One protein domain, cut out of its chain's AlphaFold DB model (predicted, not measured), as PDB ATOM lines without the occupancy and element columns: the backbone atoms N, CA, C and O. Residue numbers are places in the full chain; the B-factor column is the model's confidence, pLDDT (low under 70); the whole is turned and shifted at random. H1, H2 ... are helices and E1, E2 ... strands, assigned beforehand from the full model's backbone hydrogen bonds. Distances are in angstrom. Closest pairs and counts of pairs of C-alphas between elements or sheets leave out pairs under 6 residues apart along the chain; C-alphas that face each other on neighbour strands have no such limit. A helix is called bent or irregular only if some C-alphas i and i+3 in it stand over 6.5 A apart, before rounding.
ATOM      1  N   ASN A 136      35.911 -22.136   4.858       84.94
ATOM      2  CA  ASN A 136      37.140 -21.451   5.267       84.94
ATOM      3  C   ASN A 136      37.114 -19.930   5.027       84.94
ATOM      4  O   ASN A 136      37.959 -19.221   5.569       84.94
ATOM      5  N   HIS A 137      36.126 -19.403   4.301       88.81
ATOM      6  CA  HIS A 137      36.010 -17.974   3.994       88.81
ATOM      7  C   HIS A 137      34.961 -17.262   4.860       88.81
ATOM      8  O   HIS A 137      35.188 -16.120   5.255       88.81
ATOM      9  N   VAL A 138      33.843 -17.922   5.190       89.62
ATOM     10  CA  VAL A 138      32.707 -17.307   5.903       89.62
ATOM     11  C   VAL A 138      32.166 -18.236   6.997       89.62
ATOM     12  O   VAL A 138      31.599 -19.285   6.687       89.62
ATOM     13  N   ILE A 139      32.269 -17.816   8.267       88.38
ATOM     14  CA  ILE A 139      31.602 -18.462   9.416       88.38
ATOM     15  C   ILE A 139      30.090 -18.243   9.332       88.38
ATOM     16  O   ILE A 139      29.312 -19.173   9.533       88.38
ATOM     17  N   ALA A 140      29.681 -17.001   9.070       89.44
ATOM     18  CA  ALA A 140      28.284 -16.597   9.028       89.44
ATOM     19  C   ALA A 140      28.082 -15.364   8.152       89.44
ATOM     20  O   ALA A 140      28.978 -14.537   7.984       89.44
ATOM     21  N   ILE A 141      26.877 -15.232   7.617       91.50
ATOM     22  CA  ILE A 141      26.449 -14.093   6.815       91.50
ATOM     23  C   ILE A 141      24.953 -13.877   7.031       91.50
ATOM     24  O   ILE A 141      24.215 -14.811   7.331       91.50
ATOM     25  N   SER A 142      24.495 -12.638   6.893       92.50
ATOM     26  CA  SER A 142      23.076 -12.336   6.757       92.50
ATOM     27  C   SER A 142      22.884 -11.106   5.897       92.50
ATOM     28  O   SER A 142      23.621 -10.127   6.036       92.50
ATOM     29  N   TYR A 143      21.829 -11.121   5.091       93.44
ATOM     30  CA  TYR A 143      21.211  -9.882   4.660       93.44
ATOM     31  C   TYR A 143      20.529  -9.221   5.864       93.44
ATOM     32  O   TYR A 143      19.931  -9.903   6.709       93.44
ATOM     33  N   CYS A 144      20.692  -7.913   6.013       94.06
ATOM     34  CA  CYS A 144      20.297  -7.191   7.212       94.06
ATOM     35  C   CYS A 144      20.059  -5.699   6.952       94.06
ATOM     36  O   CYS A 144      20.346  -5.151   5.886       94.06
ATOM     37  N   THR A 145      19.524  -5.044   7.977       94.88
ATOM     38  CA  THR A 145      19.484  -3.592   8.107       94.88
ATOM     39  C   THR A 145      20.520  -3.140   9.132       94.88
ATOM     40  O   THR A 145      20.630  -3.708  10.222       94.88
ATOM     41  N   TYR A 146      21.284  -2.116   8.770       92.75
ATOM     42  CA  TYR A 146      22.248  -1.428   9.620       92.75
ATOM     43  C   TYR A 146      21.769   0.009   9.850       92.75
ATOM     44  O   TYR A 146      21.251   0.651   8.933       92.75
ATOM     45  N   GLN A 147      21.912   0.501  11.085       87.94
ATOM     46  CA  GLN A 147      21.393   1.808  11.512       87.94
ATOM     47  C   GLN A 147      19.909   2.008  11.107       87.94
ATOM     48  O   GLN A 147      19.104   1.075  11.170       87.94
ATOM     49  N   THR A 148      19.499   3.221  10.736       78.50
ATOM     50  CA  THR A 148      18.100   3.615  10.496       78.50
ATOM     51  C   THR A 148      17.581   3.240   9.095       78.50
ATOM     52  O   THR A 148      17.024   4.081   8.397       78.50
ATOM     53  N   GLN A 149      17.660   1.943   8.752       82.94
ATOM     54  CA  GLN A 149      17.149   1.266   7.531       82.94
ATOM     55  C   GLN A 149      18.123   1.093   6.344       82.94
ATOM     56  O   GLN A 149      17.686   0.687   5.265       82.94
ATOM     57  N   THR A 150      19.434   1.291   6.511       90.69
ATOM     58  CA  THR A 150      20.402   0.998   5.434       90.69
ATOM     59  C   THR A 150      20.473  -0.510   5.171       90.69
ATOM     60  O   THR A 150      20.803  -1.283   6.070       90.69
ATOM     61  N   LYS A 151      20.166  -0.944   3.942       94.75
ATOM     62  CA  LYS A 151      20.218  -2.355   3.517       94.75
ATOM     63  C   LYS A 151      21.659  -2.795   3.244       94.75
ATOM     64  O   LYS A 151      22.392  -2.132   2.511       94.75
ATOM     65  N   CYS A 152      22.068  -3.918   3.826       95.25
ATOM     66  CA  CYS A 152      23.449  -4.390   3.767       95.25
ATOM     67  C   CYS A 152      23.579  -5.908   3.957       95.25
ATOM     68  O   CYS A 152      22.667  -6.584   4.427       95.25
ATOM     69  N   TRP A 153      24.765  -6.426   3.649       95.50
ATOM     70  CA  TRP A 153      25.224  -7.754   4.039       95.50
ATOM     71  C   TRP A 153      26.210  -7.644   5.205       95.50
ATOM     72  O   TRP A 153      27.245  -6.988   5.072       95.50
ATOM     73  N   ALA A 154      25.924  -8.315   6.321       95.25
ATOM     74  CA  ALA A 154      26.881  -8.529   7.408       95.25
ATOM     75  C   ALA A 154      27.534  -9.907   7.244       95.25
ATOM     76  O   ALA A 154      26.820 -10.903   7.136       95.25
ATOM     77  N   ILE A 155      28.867  -9.971   7.223       94.25
ATOM     78  CA  ILE A 155      29.656 -11.197   7.005       94.25
ATOM     79  C   ILE A 155      30.694 -11.346   8.115       94.25
ATOM     80  O   ILE A 155      31.405 -10.389   8.399       94.25
ATOM     81  N   LEU A 156      30.826 -12.540   8.690       93.38
ATOM     82  CA  LEU A 156      31.881 -12.914   9.631       93.38
ATOM     83  C   LEU A 156      32.855 -13.901   8.970       93.38
ATOM     84  O   LEU A 156      32.447 -14.995   8.570       93.38
ATOM     85  N   ASP A 157      34.132 -13.529   8.869       92.44
ATOM     86  CA  ASP A 157      35.198 -14.405   8.362       92.44
ATOM     87  C   ASP A 157      35.792 -15.316   9.461       92.44
ATOM     88  O   ASP A 157      35.477 -15.193  10.648       92.44
ATOM     89  N   ASN A 158      36.679 -16.241   9.079       88.38
ATOM     90  CA  ASN A 158      37.351 -17.142  10.031       88.38
ATOM     91  C   ASN A 158      38.461 -16.494  10.875       88.38
ATOM     92  O   ASN A 158      39.008 -17.147  11.760       88.38
ATOM     93  N   ASN A 159      38.775 -15.219  10.645       90.69
ATOM     94  CA  ASN A 159      39.681 -14.424  11.475       90.69
ATOM     95  C   ASN A 159      38.911 -13.633  12.551       90.69
ATOM     96  O   ASN A 159      39.482 -12.733  13.167       90.69
ATOM     97  N   PHE A 160      37.615 -13.925  12.737       91.19
ATOM     98  CA  PHE A 160      36.678 -13.149  13.551       91.19
ATOM     99  C   PHE A 160      36.625 -11.662  13.154       91.19
ATOM    100  O   PHE A 160      36.449 -10.776  13.991       91.19
ATOM    101  N   ARG A 161      36.762 -11.374  11.854       94.56
ATOM    102  CA  ARG A 161      36.499 -10.049  11.287       94.56
ATOM    103  C   ARG A 161      35.078  -9.995  10.763       94.56
ATOM    104  O   ARG A 161      34.692 -10.788   9.901       94.56
ATOM    105  N   ILE A 162      34.320  -9.020  11.245       95.69
ATOM    106  CA  ILE A 162      33.007  -8.690  10.709       95.69
ATOM    107  C   ILE A 162      33.130  -7.587   9.653       95.69
ATOM    108  O   ILE A 162      33.809  -6.580   9.856       95.69
ATOM    109  N   CYS A 163      32.481  -7.796   8.512       96.69
ATOM    110  CA  CYS A 163      32.432  -6.872   7.385       96.69
ATOM    111  C   CYS A 163      30.975  -6.502   7.086       96.69
ATOM    112  O   CYS A 163      30.138  -7.392   6.923       96.69
ATOM    113  N   ILE A 164      30.679  -5.205   6.980       96.81
ATOM    114  CA  ILE A 164      29.369  -4.676   6.580       96.81
ATOM    115  C   ILE A 164      29.485  -4.115   5.162       96.81
ATOM    116  O   ILE A 164      30.180  -3.122   4.944       96.81
ATOM    117  N   TYR A 165      28.795  -4.731   4.203       96.75
ATOM    118  CA  TYR A 165      28.706  -4.267   2.817       96.75
ATOM    119  C   TYR A 165      27.331  -3.644   2.572       96.75
ATOM    120  O   TYR A 165      26.329  -4.356   2.538       96.75
ATOM    121  N   VAL A 166      27.267  -2.325   2.408       95.69
ATOM    122  CA  VAL A 166      26.032  -1.603   2.068       95.69
ATOM    123  C   VAL A 166      25.696  -1.812   0.596       95.69
ATOM    124  O   VAL A 166      26.587  -1.736  -0.252       95.69
ATOM    125  N   ILE A 167      24.413  -2.043   0.301       95.25
ATOM    126  CA  ILE A 167      23.889  -1.987  -1.067       95.25
ATOM    127  C   ILE A 167      23.598  -0.522  -1.406       95.25
ATOM    128  O   ILE A 167      22.862   0.158  -0.690       95.25
ATOM    129  N   THR A 168      24.200  -0.039  -2.486       94.69
ATOM    130  CA  THR A 168      24.023   1.320  -3.011       94.69
ATOM    131  C   THR A 168      22.720   1.455  -3.820       94.69
ATOM    132  O   THR A 168      22.149   0.440  -4.235       94.69
ATOM    133  N   PRO A 169      22.236   2.682  -4.103       93.50
ATOM    134  CA  PRO A 169      21.122   2.898  -5.035       93.50
ATOM    135  C   PRO A 169      21.371   2.315  -6.435       93.50
ATOM    136  O   PRO A 169      20.432   1.892  -7.103       93.50
ATOM    137  N   GLU A 170      22.636   2.235  -6.855       94.75
ATOM    138  CA  GLU A 170      23.088   1.664  -8.128       94.75
ATOM    139  C   GLU A 170      23.150   0.123  -8.111       94.75
ATOM    140  O   GLU A 170      23.630  -0.488  -9.065       94.75
ATOM    141  N   ASN A 171      22.678  -0.520  -7.034       92.19
ATOM    142  CA  ASN A 171      22.704  -1.970  -6.830       92.19
ATOM    143  C   ASN A 171      24.134  -2.560  -6.852       92.19
ATOM    144  O   ASN A 171      24.364  -3.667  -7.339       92.19
ATOM    145  N   THR A 172      25.102  -1.820  -6.300       94.62
ATOM    146  CA  THR A 172      26.498  -2.245  -6.089       94.62
ATOM    147  C   THR A 172      26.811  -2.384  -4.592       94.62
ATOM    148  O   THR A 172      26.024  -1.968  -3.742       94.62
ATOM    149  N   LEU A 173      27.940  -3.013  -4.240       95.62
ATOM    150  CA  LEU A 173      28.369  -3.169  -2.842       95.62
ATOM    151  C   LEU A 173      29.488  -2.194  -2.488       95.62
ATOM    152  O   LEU A 173      30.559  -2.236  -3.092       95.62
ATOM    153  N   LYS A 174      29.284  -1.407  -1.428       96.00
ATOM    154  CA  LYS A 174      30.341  -0.623  -0.778       96.00
ATOM    155  C   LYS A 174      30.636  -1.198   0.605       96.00
ATOM    156  O   LYS A 174      29.734  -1.327   1.431       96.00
ATOM    157  N   LEU A 175      31.898  -1.529   0.875       96.81
ATOM    158  CA  LEU A 175      32.344  -1.878   2.226       96.81
ATOM    159  C   LEU A 175      32.231  -0.626   3.115       96.81
ATOM    160  O   LEU A 175      32.861   0.388   2.827       96.81
ATOM    161  N   LEU A 176      31.405  -0.695   4.160       96.00
ATOM    162  CA  LEU A 176      31.179   0.397   5.112       96.00
ATOM    163  C   LEU A 176      32.037   0.240   6.371       96.00
ATOM    164  O   LEU A 176      32.586   1.215   6.869       96.00
ATOM    165  N   ALA A 177      32.138  -0.983   6.889       94.38
ATOM    166  CA  ALA A 177      32.885  -1.288   8.104       94.38
ATOM    167  C   ALA A 177      33.567  -2.654   7.988       94.38
ATOM    168  O   ALA A 177      32.997  -3.590   7.427       94.38
ATOM    169  N   LYS A 178      34.774  -2.768   8.548       96.50
ATOM    170  CA  LYS A 178      35.562  -4.003   8.633       96.50
ATOM    171  C   LYS A 178      36.333  -3.995   9.947       96.50
ATOM    172  O   LYS A 178      37.324  -3.281  10.061       96.50
ATOM    173  N   GLN A 179      35.864  -4.746  10.938       96.12
ATOM    174  CA  GLN A 179      36.388  -4.690  12.308       96.12
ATOM    175  C   GLN A 179      36.614  -6.097  12.873       96.12
ATOM    176  O   GLN A 179      35.938  -7.043  12.475       96.12
ATOM    177  N   PHE A 180      37.573  -6.245  13.787       95.00
ATOM    178  CA  PHE A 180      37.733  -7.471  14.573       95.00
ATOM    179  C   PHE A 180      36.714  -7.497  15.715       95.00
ATOM    180  O   PHE A 180      36.434  -6.459  16.310       95.00
ATOM    181  N   ILE A 181      36.193  -8.678  16.041       93.25
ATOM    182  CA  ILE A 181      35.266  -8.879  17.160       93.25
ATOM    183  C   ILE A 181      35.736 -10.038  18.042       93.25
ATOM    184  O   ILE A 181      36.203 -11.060  17.545       93.25
ATOM    185  N   ALA A 182      35.610  -9.884  19.359       90.31
ATOM    186  CA  ALA A 182      35.911 -10.938  20.328       90.31
ATOM    187  C   ALA A 182      34.639 -11.626  20.842       90.31
ATOM    188  O   ALA A 182      34.671 -12.815  21.176       90.31
ATOM    189  N   THR A 183      33.507 -10.912  20.890       90.94
ATOM    190  CA  THR A 183      32.213 -11.497  21.258       90.94
ATOM    191  C   THR A 183      31.071 -11.006  20.366       90.94
ATOM    192  O   THR A 183      31.165 -10.002  19.660       90.94
ATOM    193  N   ILE A 184      29.976 -11.764  20.390       92.81
ATOM    194  CA  ILE A 184      28.697 -11.424  19.772       92.81
ATOM    195  C   ILE A 184      27.628 -11.639  20.851       92.81
ATOM    196  O   ILE A 184      27.716 -12.597  21.624       92.81
ATOM    197  N   THR A 185      26.610 -10.784  20.900       94.06
ATOM    198  CA  THR A 185      25.345 -11.036  21.600       94.06
ATOM    199  C   THR A 185      24.181 -10.955  20.607       94.06
ATOM    200  O   THR A 185      24.303 -10.397  19.514       94.06
ATOM    201  N   VAL A 186      23.046 -11.563  20.951       95.12
ATOM    202  CA  VAL A 186      21.790 -11.419  20.204       95.12
ATOM    203  C   VAL A 186      20.766 -10.849  21.169       95.12
ATOM    204  O   VAL A 186      20.441 -11.491  22.170       95.12
ATOM    205  N   ASP A 187      20.268  -9.649  20.876       95.00
ATOM    206  CA  ASP A 187      19.138  -9.070  21.591       95.00
ATOM    207  C   ASP A 187      17.841  -9.594  20.969       95.00
ATOM    208  O   ASP A 187      17.427  -9.187  19.880       95.00
ATOM    209  N   GLU A 188      17.198 -10.517  21.682       92.44
ATOM    210  CA  GLU A 188      15.932 -11.134  21.286       92.44
ATOM    211  C   GLU A 188      14.734 -10.173  21.366       92.44
ATOM    212  O   GLU A 188      13.698 -10.460  20.770       92.44
ATOM    213  N   LYS A 189      14.849  -9.038  22.074       93.31
ATOM    214  CA  LYS A 189      13.774  -8.035  22.184       93.31
ATOM    215  C   LYS A 189      13.737  -7.141  20.954       93.31
ATOM    216  O   LYS A 189      12.695  -7.002  20.319       93.31
ATOM    217  N   ASP A 190      14.888  -6.575  20.599       93.31
ATOM    218  CA  ASP A 190      15.028  -5.734  19.410       93.31
ATOM    219  C   ASP A 190      15.164  -6.562  18.122       93.31
ATOM    220  O   ASP A 190      14.938  -6.044  17.023       93.31
ATOM    221  N   GLY A 191      15.514  -7.847  18.227       94.88
ATOM    222  CA  GLY A 191      15.843  -8.709  17.093       94.88
ATOM    223  C   GLY A 191      17.134  -8.266  16.405       94.88
ATOM    224  O   GLY A 191      17.161  -8.138  15.182       94.88
ATOM    225  N   LYS A 192      18.172  -7.964  17.193       95.94
ATOM    226  CA  LYS A 192      19.480  -7.478  16.731       95.94
ATOM    227  C   LYS A 192      20.585  -8.479  17.041       95.94
ATOM    228  O   LYS A 192      20.540  -9.181  18.047       95.94
ATOM    229  N   VAL A 193      21.617  -8.464  16.210       95.75
ATOM    230  CA  VAL A 193      22.944  -8.991  16.521       95.75
ATOM    231  C   VAL A 193      23.812  -7.800  16.926       95.75
ATOM    232  O   VAL A 193      23.823  -6.787  16.226       95.75
ATOM    233  N   VAL A 194      24.513  -7.910  18.050       96.31
ATOM    234  CA  VAL A 194      25.445  -6.898  18.566       96.31
ATOM    235  C   VAL A 194      26.824  -7.538  18.662       96.31
ATOM    236  O   VAL A 194      26.939  -8.700  19.054       96.31
ATOM    237  N   CYS A 195      27.877  -6.830  18.274       95.44
ATOM    238  CA  CYS A 195      29.235  -7.361  18.256       95.44
ATOM    239  C   CYS A 195      30.179  -6.461  19.051       95.44
ATOM    240  O   CYS A 195      30.087  -5.238  18.961       95.44
ATOM    241  N   TYR A 196      31.091  -7.082  19.796       95.19
ATOM    242  CA  TYR A 196      31.975  -6.412  20.747       95.19
ATOM    243  C   TYR A 196      33.435  -6.764  20.472       95.19
ATOM    244  O   TYR A 196      33.745  -7.874  20.020       95.19
ATOM    245  N   ASP A 197      34.334  -5.828  20.757       94.38
ATOM    246  CA  ASP A 197      35.778  -6.033  20.661       94.38
ATOM    247  C   ASP A 197      36.339  -6.788  21.882       94.38
ATOM    248  O   ASP A 197      35.607  -7.306  22.729       94.38
ATOM    249  N   ALA A 198      37.668  -6.874  21.970       93.31
ATOM    250  CA  ALA A 198      38.370  -7.500  23.089       93.31
ATOM    251  C   ALA A 198      38.274  -6.716  24.419       93.31
ATOM    252  O   ALA A 198      38.730  -7.224  25.442       93.31
ATOM    253  N   THR A 199      37.695  -5.512  24.415       95.81
ATOM    254  CA  THR A 199      37.454  -4.667  25.597       95.81
ATOM    255  C   THR A 199      35.992  -4.689  26.069       95.81
ATOM    256  O   THR A 199      35.660  -4.020  27.044       95.81
ATOM    257  N   ASP A 200      35.143  -5.508  25.430       93.88
ATOM    258  CA  ASP A 200      33.693  -5.628  25.671       93.88
ATOM    259  C   ASP A 200      32.900  -4.342  25.332       93.88
ATOM    260  O   ASP A 200      31.793  -4.120  25.825       93.88
ATOM    261  N   VAL A 201      33.445  -3.498  24.445       95.38
ATOM    262  CA  VAL A 201      32.780  -2.303  23.889       95.38
ATOM    263  C   VAL A 201      31.993  -2.680  22.631       95.38
ATOM    264  O   VAL A 201      32.476  -3.464  21.815       95.38
ATOM    265  N   GLU A 202      30.778  -2.138  22.453       95.75
ATOM    266  CA  GLU A 202      29.988  -2.357  21.230       95.75
ATOM    267  C   GLU A 202      30.691  -1.730  20.017       95.75
ATOM    268  O   GLU A 202      30.845  -0.515  19.916       95.75
ATOM    269  N   VAL A 203      31.077  -2.587  19.074       95.25
ATOM    270  CA  VAL A 203      31.743  -2.236  17.814       95.25
ATOM    271  C   VAL A 203      30.719  -1.914  16.731       95.25
ATOM    272  O   VAL A 203      30.902  -0.989  15.939       95.25
ATOM    273  N   LEU A 204      29.654  -2.719  16.663       95.88
ATOM    274  CA  LEU A 204      28.519  -2.523  15.767       95.88
ATOM    275  C   LEU A 204      27.312  -3.360  16.202       95.88
ATOM    276  O   LEU A 204      27.459  -4.414  16.822       95.88
ATOM    277  N   SER A 205      26.126  -2.956  15.752       96.00
ATOM    278  CA  SER A 205      24.914  -3.773  15.788       96.00
ATOM    279  C   SER A 205      24.133  -3.700  14.473       96.00
ATOM    280  O   SER A 205      24.153  -2.697  13.759       96.00
ATOM    281  N   PHE A 206      23.455  -4.794  14.125       96.12
ATOM    282  CA  PHE A 206      22.647  -4.929  12.909       96.12
ATOM    283  C   PHE A 206      21.423  -5.815  13.153       96.12
ATOM    284  O   PHE A 206      21.396  -6.637  14.069       96.12
ATOM    285  N   LYS A 207      20.400  -5.674  12.310       95.81
ATOM    286  CA  LYS A 207      19.168  -6.464  12.371       95.81
ATOM    287  C   LYS A 207      19.001  -7.299  11.098       95.81
ATOM    288  O   LYS A 207      18.701  -6.715  10.055       95.81
ATOM    289  N   PRO A 208      19.206  -8.631  11.146       94.38
ATOM    290  CA  PRO A 208      18.839  -9.549  10.064       94.38
ATOM    291  C   PRO A 208      17.429  -9.283   9.517       94.38
ATOM    292  O   PRO A 208      16.520  -8.986  10.293       94.38
ATOM    293  N   GLU A 209      17.244  -9.371   8.194       92.56
ATOM    294  CA  GLU A 209      15.896  -9.257   7.597       92.56
ATOM    295  C   GLU A 209      15.078 -10.539   7.850       92.56
ATOM    296  O   GLU A 209      13.875 -10.464   8.090       92.56
ATOM    297  N   ASP A 210      15.743 -11.701   7.890       89.50
ATOM    298  CA  ASP A 210      15.152 -12.967   8.327       89.50
ATOM    299  C   ASP A 210      15.355 -13.188   9.838       89.50
ATOM    300  O   ASP A 210      16.477 -13.156  10.350       89.50
ATOM    301  N   SER A 211      14.267 -13.441  10.566       89.56
ATOM    302  CA  SER A 211      14.305 -13.727  12.003       89.56
ATOM    303  C   SER A 211      14.937 -15.078  12.353       89.56
ATOM    304  O   SER A 211      15.476 -15.208  13.452       89.56
ATOM    305  N   GLU A 212      14.922 -16.076  11.460       87.12
ATOM    306  CA  GLU A 212      15.572 -17.371  11.720       87.12
ATOM    307  C   GLU A 212      17.097 -17.219  11.829       87.12
ATOM    308  O   GLU A 212      17.743 -17.904  12.627       87.12
ATOM    309  N   HIS A 213      17.674 -16.237  11.127       88.69
ATOM    310  CA  HIS A 213      19.106 -15.948  11.190       88.69
ATOM    311  C   HIS A 213      19.568 -15.503  12.583       88.69
ATOM    312  O   HIS A 213      20.715 -15.764  12.940       88.69
ATOM    313  N   LEU A 214      18.698 -14.913  13.415       90.69
ATOM    314  CA  LEU A 214      19.025 -14.627  14.820       90.69
ATOM    315  C   LEU A 214      19.385 -15.914  15.582       90.69
ATOM    316  O   LEU A 214      20.282 -15.896  16.422       90.69
ATOM    317  N   GLY A 215      18.755 -17.044  15.243       87.12
ATOM    318  CA  GLY A 215      19.106 -18.364  15.768       87.12
ATOM    319  C   GLY A 215      20.488 -18.840  15.311       87.12
ATOM    320  O   GLY A 215      21.244 -19.377  16.121       87.12
ATOM    321  N   PHE A 216      20.857 -18.594  14.049       85.25
ATOM    322  CA  PHE A 216      22.188 -18.927  13.524       85.25
ATOM    323  C   PHE A 216      23.284 -18.079  14.175       85.25
ATOM    324  O   PHE A 216      24.241 -18.641  14.709       85.25
ATOM    325  N   TRP A 217      23.114 -16.753  14.241       88.88
ATOM    326  CA  TRP A 217      24.045 -15.871  14.955       88.88
ATOM    327  C   TRP A 217      24.144 -16.239  16.442       88.88
ATOM    328  O   TRP A 217      25.245 -16.281  16.988       88.88
ATOM    329  N   LYS A 218      23.030 -16.619  17.089       88.50
ATOM    330  CA  LYS A 218      23.025 -17.086  18.485       88.50
ATOM    331  C   LYS A 218      23.787 -18.398  18.693       88.50
ATOM    332  O   LYS A 218      24.406 -18.574  19.745       88.50
ATOM    333  N   ALA A 219      23.790 -19.300  17.711       83.81
ATOM    334  CA  ALA A 219      24.536 -20.554  17.796       83.81
ATOM    335  C   ALA A 219      26.050 -20.303  17.941       83.81
ATOM    336  O   ALA A 219      26.673 -20.885  18.830       83.81
ATOM    337  N   ILE A 220      26.600 -19.366  17.158       82.62
ATOM    338  CA  ILE A 220      28.027 -18.976  17.156       82.62
ATOM    339  C   ILE A 220      28.480 -18.496  18.548       82.62
ATOM    340  O   ILE A 220      29.565 -18.843  19.011       82.62
ATOM    341  N   ILE A 221      27.631 -17.732  19.245       73.56
ATOM    342  CA  ILE A 221      27.903 -17.211  20.599       73.56
ATOM    343  C   ILE A 221      28.065 -18.348  21.610       73.56
ATOM    344  O   ILE A 221      28.917 -18.298  22.500       73.56
ATOM    345  N   SER A 222      27.199 -19.359  21.505       61.66
ATOM    346  CA  SER A 222      27.016 -20.371  22.546       61.66
ATOM    347  C   SER A 222      28.230 -21.283  22.752       61.66
ATOM    348  O   SER A 222      28.307 -21.986  23.759       61.66
ATOM    349  N   THR A 223      29.201 -21.250  21.834       62.69
ATOM    350  CA  THR A 223      30.325 -22.187  21.777       62.69
ATOM    351  C   THR A 223      31.687 -21.509  21.948       62.69
ATOM    352  O   THR A 223      32.653 -21.909  21.302       62.69
ATOM    353  N   LYS A 224      31.795 -20.500  22.830       54.00
ATOM    354  CA  LYS A 224      33.067 -19.835  23.203       54.00
ATOM    355  C   LYS A 224      34.226 -20.846  23.339       54.00
ATOM    356  O   LYS A 224      34.243 -21.657  24.263       54.00
ATOM    357  N   GLY A 225      35.186 -20.802  22.409       55.22
ATOM    358  CA  GLY A 225      36.366 -21.685  22.377       55.22
ATOM    359  C   GLY A 225      36.230 -23.009  21.601       55.22
ATOM    360  O   GLY A 225      37.197 -23.765  21.541       55.22
ATOM    361  N   LYS A 226      35.080 -23.311  20.980       54.66
ATOM    362  CA  LYS A 226      34.896 -24.449  20.058       54.66
ATOM    363  C   LYS A 226      34.185 -23.994  18.786       54.66
ATOM    364  O   LYS A 226      33.077 -23.467  18.842       54.66
ATOM    365  N   THR A 227      34.804 -24.229  17.633       52.97
ATOM    366  CA  THR A 227      34.330 -23.764  16.321       52.97
ATOM    367  C   THR A 227      33.149 -24.586  15.794       52.97
ATOM    368  O   THR A 227      33.273 -25.314  14.810       52.97
ATOM    369  N   HIS A 228      31.981 -24.443  16.420       58.47
ATOM    370  CA  HIS A 228      30.708 -24.747  15.770       58.47
ATOM    371  C   HIS A 228      30.387 -23.620  14.780       58.47
ATOM    372  O   HIS A 228      29.552 -22.756  15.042       58.47
ATOM    373  N   GLN A 229      31.091 -23.616  13.645       63.97
ATOM    374  CA  GLN A 229      30.660 -22.842  12.483       63.97
ATOM    375  C   GLN A 229      29.226 -23.253  12.122       63.97
ATOM    376  O   GLN A 229      28.882 -24.438  12.190       63.97
ATOM    377  N   THR A 230      28.394 -22.290  11.725       71.12
ATOM    378  CA  THR A 230      27.094 -22.604  11.127       71.12
ATOM    379  C   THR A 230      27.325 -23.407   9.851       71.12
ATOM    380  O   THR A 230      28.236 -23.111   9.079       71.12
ATOM    381  N   GLU A 231      26.525 -24.448   9.639       82.75
ATOM    382  CA  GLU A 231      26.728 -25.335   8.498       82.75
ATOM    383  C   GLU A 231      26.501 -24.588   7.167       82.75
ATOM    384  O   GLU A 231      25.553 -23.809   7.019       82.75
TER     385      GLU A 231
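What this domain is: This is residues 136 to 231 of the 1010 residues of an uncharacterized protein of Trichomonas vaginalis (UniProt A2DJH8). What shape is seen first? One antiparallel sheet of seven strands is curled like part of a barrel and bent back on itself, so that E4, E3 and E2 face E7, E6 and E5 across E1, and the helix H1 packs on E5, E6 and E1. What is it built of? The printed part has 96 residues, mostly strand by class, with E1 to E7 and then H1 along the chain and the sheet order E4 E3 E2 E1 E7 E6 E5. It is compact, with a radius of gyration of the C-alphas of 12.7 A and spans of 41 by 29 by 29 A.

Where its parts are: Where does the first meander run? E1 holds residues 140 to 146, from C-alpha 140 at (28.284, -16.597, 9.028), and E2 holds 150 to 156. E3 holds 161 to 167 over 19.4 A, and E4 holds 173 to 180 over 20.2 A and bends by 54 degrees at residue 176. Each is the antiparallel neighbour of the one before. What follows? E5, residues 183 to 187, E6, 192 to 196, and E7, 202 to 208, make a second meander. H1, residues 212 to 221, is 15.2 A long and ends at C-alpha 221 at (27.903, -17.211, 20.599).

How they stand to each other: How are the strands paired? N 144 and O 152 of E1 and E2 are 2.9 A apart, N 155 and O 163 of E2 and E3 2.9 A, and N 162 and O 179 of E3 and E4 2.8 A, each within hydrogen-bond range. So are N 145 and O 207 of E1 and E7 at 2.8 A, N 193 and O 206 of E6 and E7 at 2.8 A, and N 185 and O 194 of E5 and E6 at 2.8 A. E7 is staggered, pairing with E6 over residues 202 to 206 and with E1 over 206 to 208. Do the leaves of this folded sheet, one sheet bent back on itself, come near each other? They face each other with 28 pairs of C-alphas within 11 A and E1 as the hinge; the closest C-alphas of E4 and E7, Gln 179 and Val 203, are 7.6 A apart. Where is H1? It is on the sheet at a height of 7.3 A, only just over E6 with 3 of its C-alphas, and runs along the strands at 11 degrees to E6 on the local plane. Its closest C-alphas to E5 are Ile 221 and Ile 184, 5.9 A apart, and 5 of its 6 O i to N i+4 pairs are within hydrogen-bond range.

The domain as a whole: How large is it? The two C-alphas farthest apart, those of Glu 170 and Gly 225, are 40.6 A apart. Are there cuts or long links? The printed part has no cut, and the seven links between named elements are tight. Where is confidence low? Residues 222 to 229 are under 70, while the mean pLDDT of the printed part is 89.3.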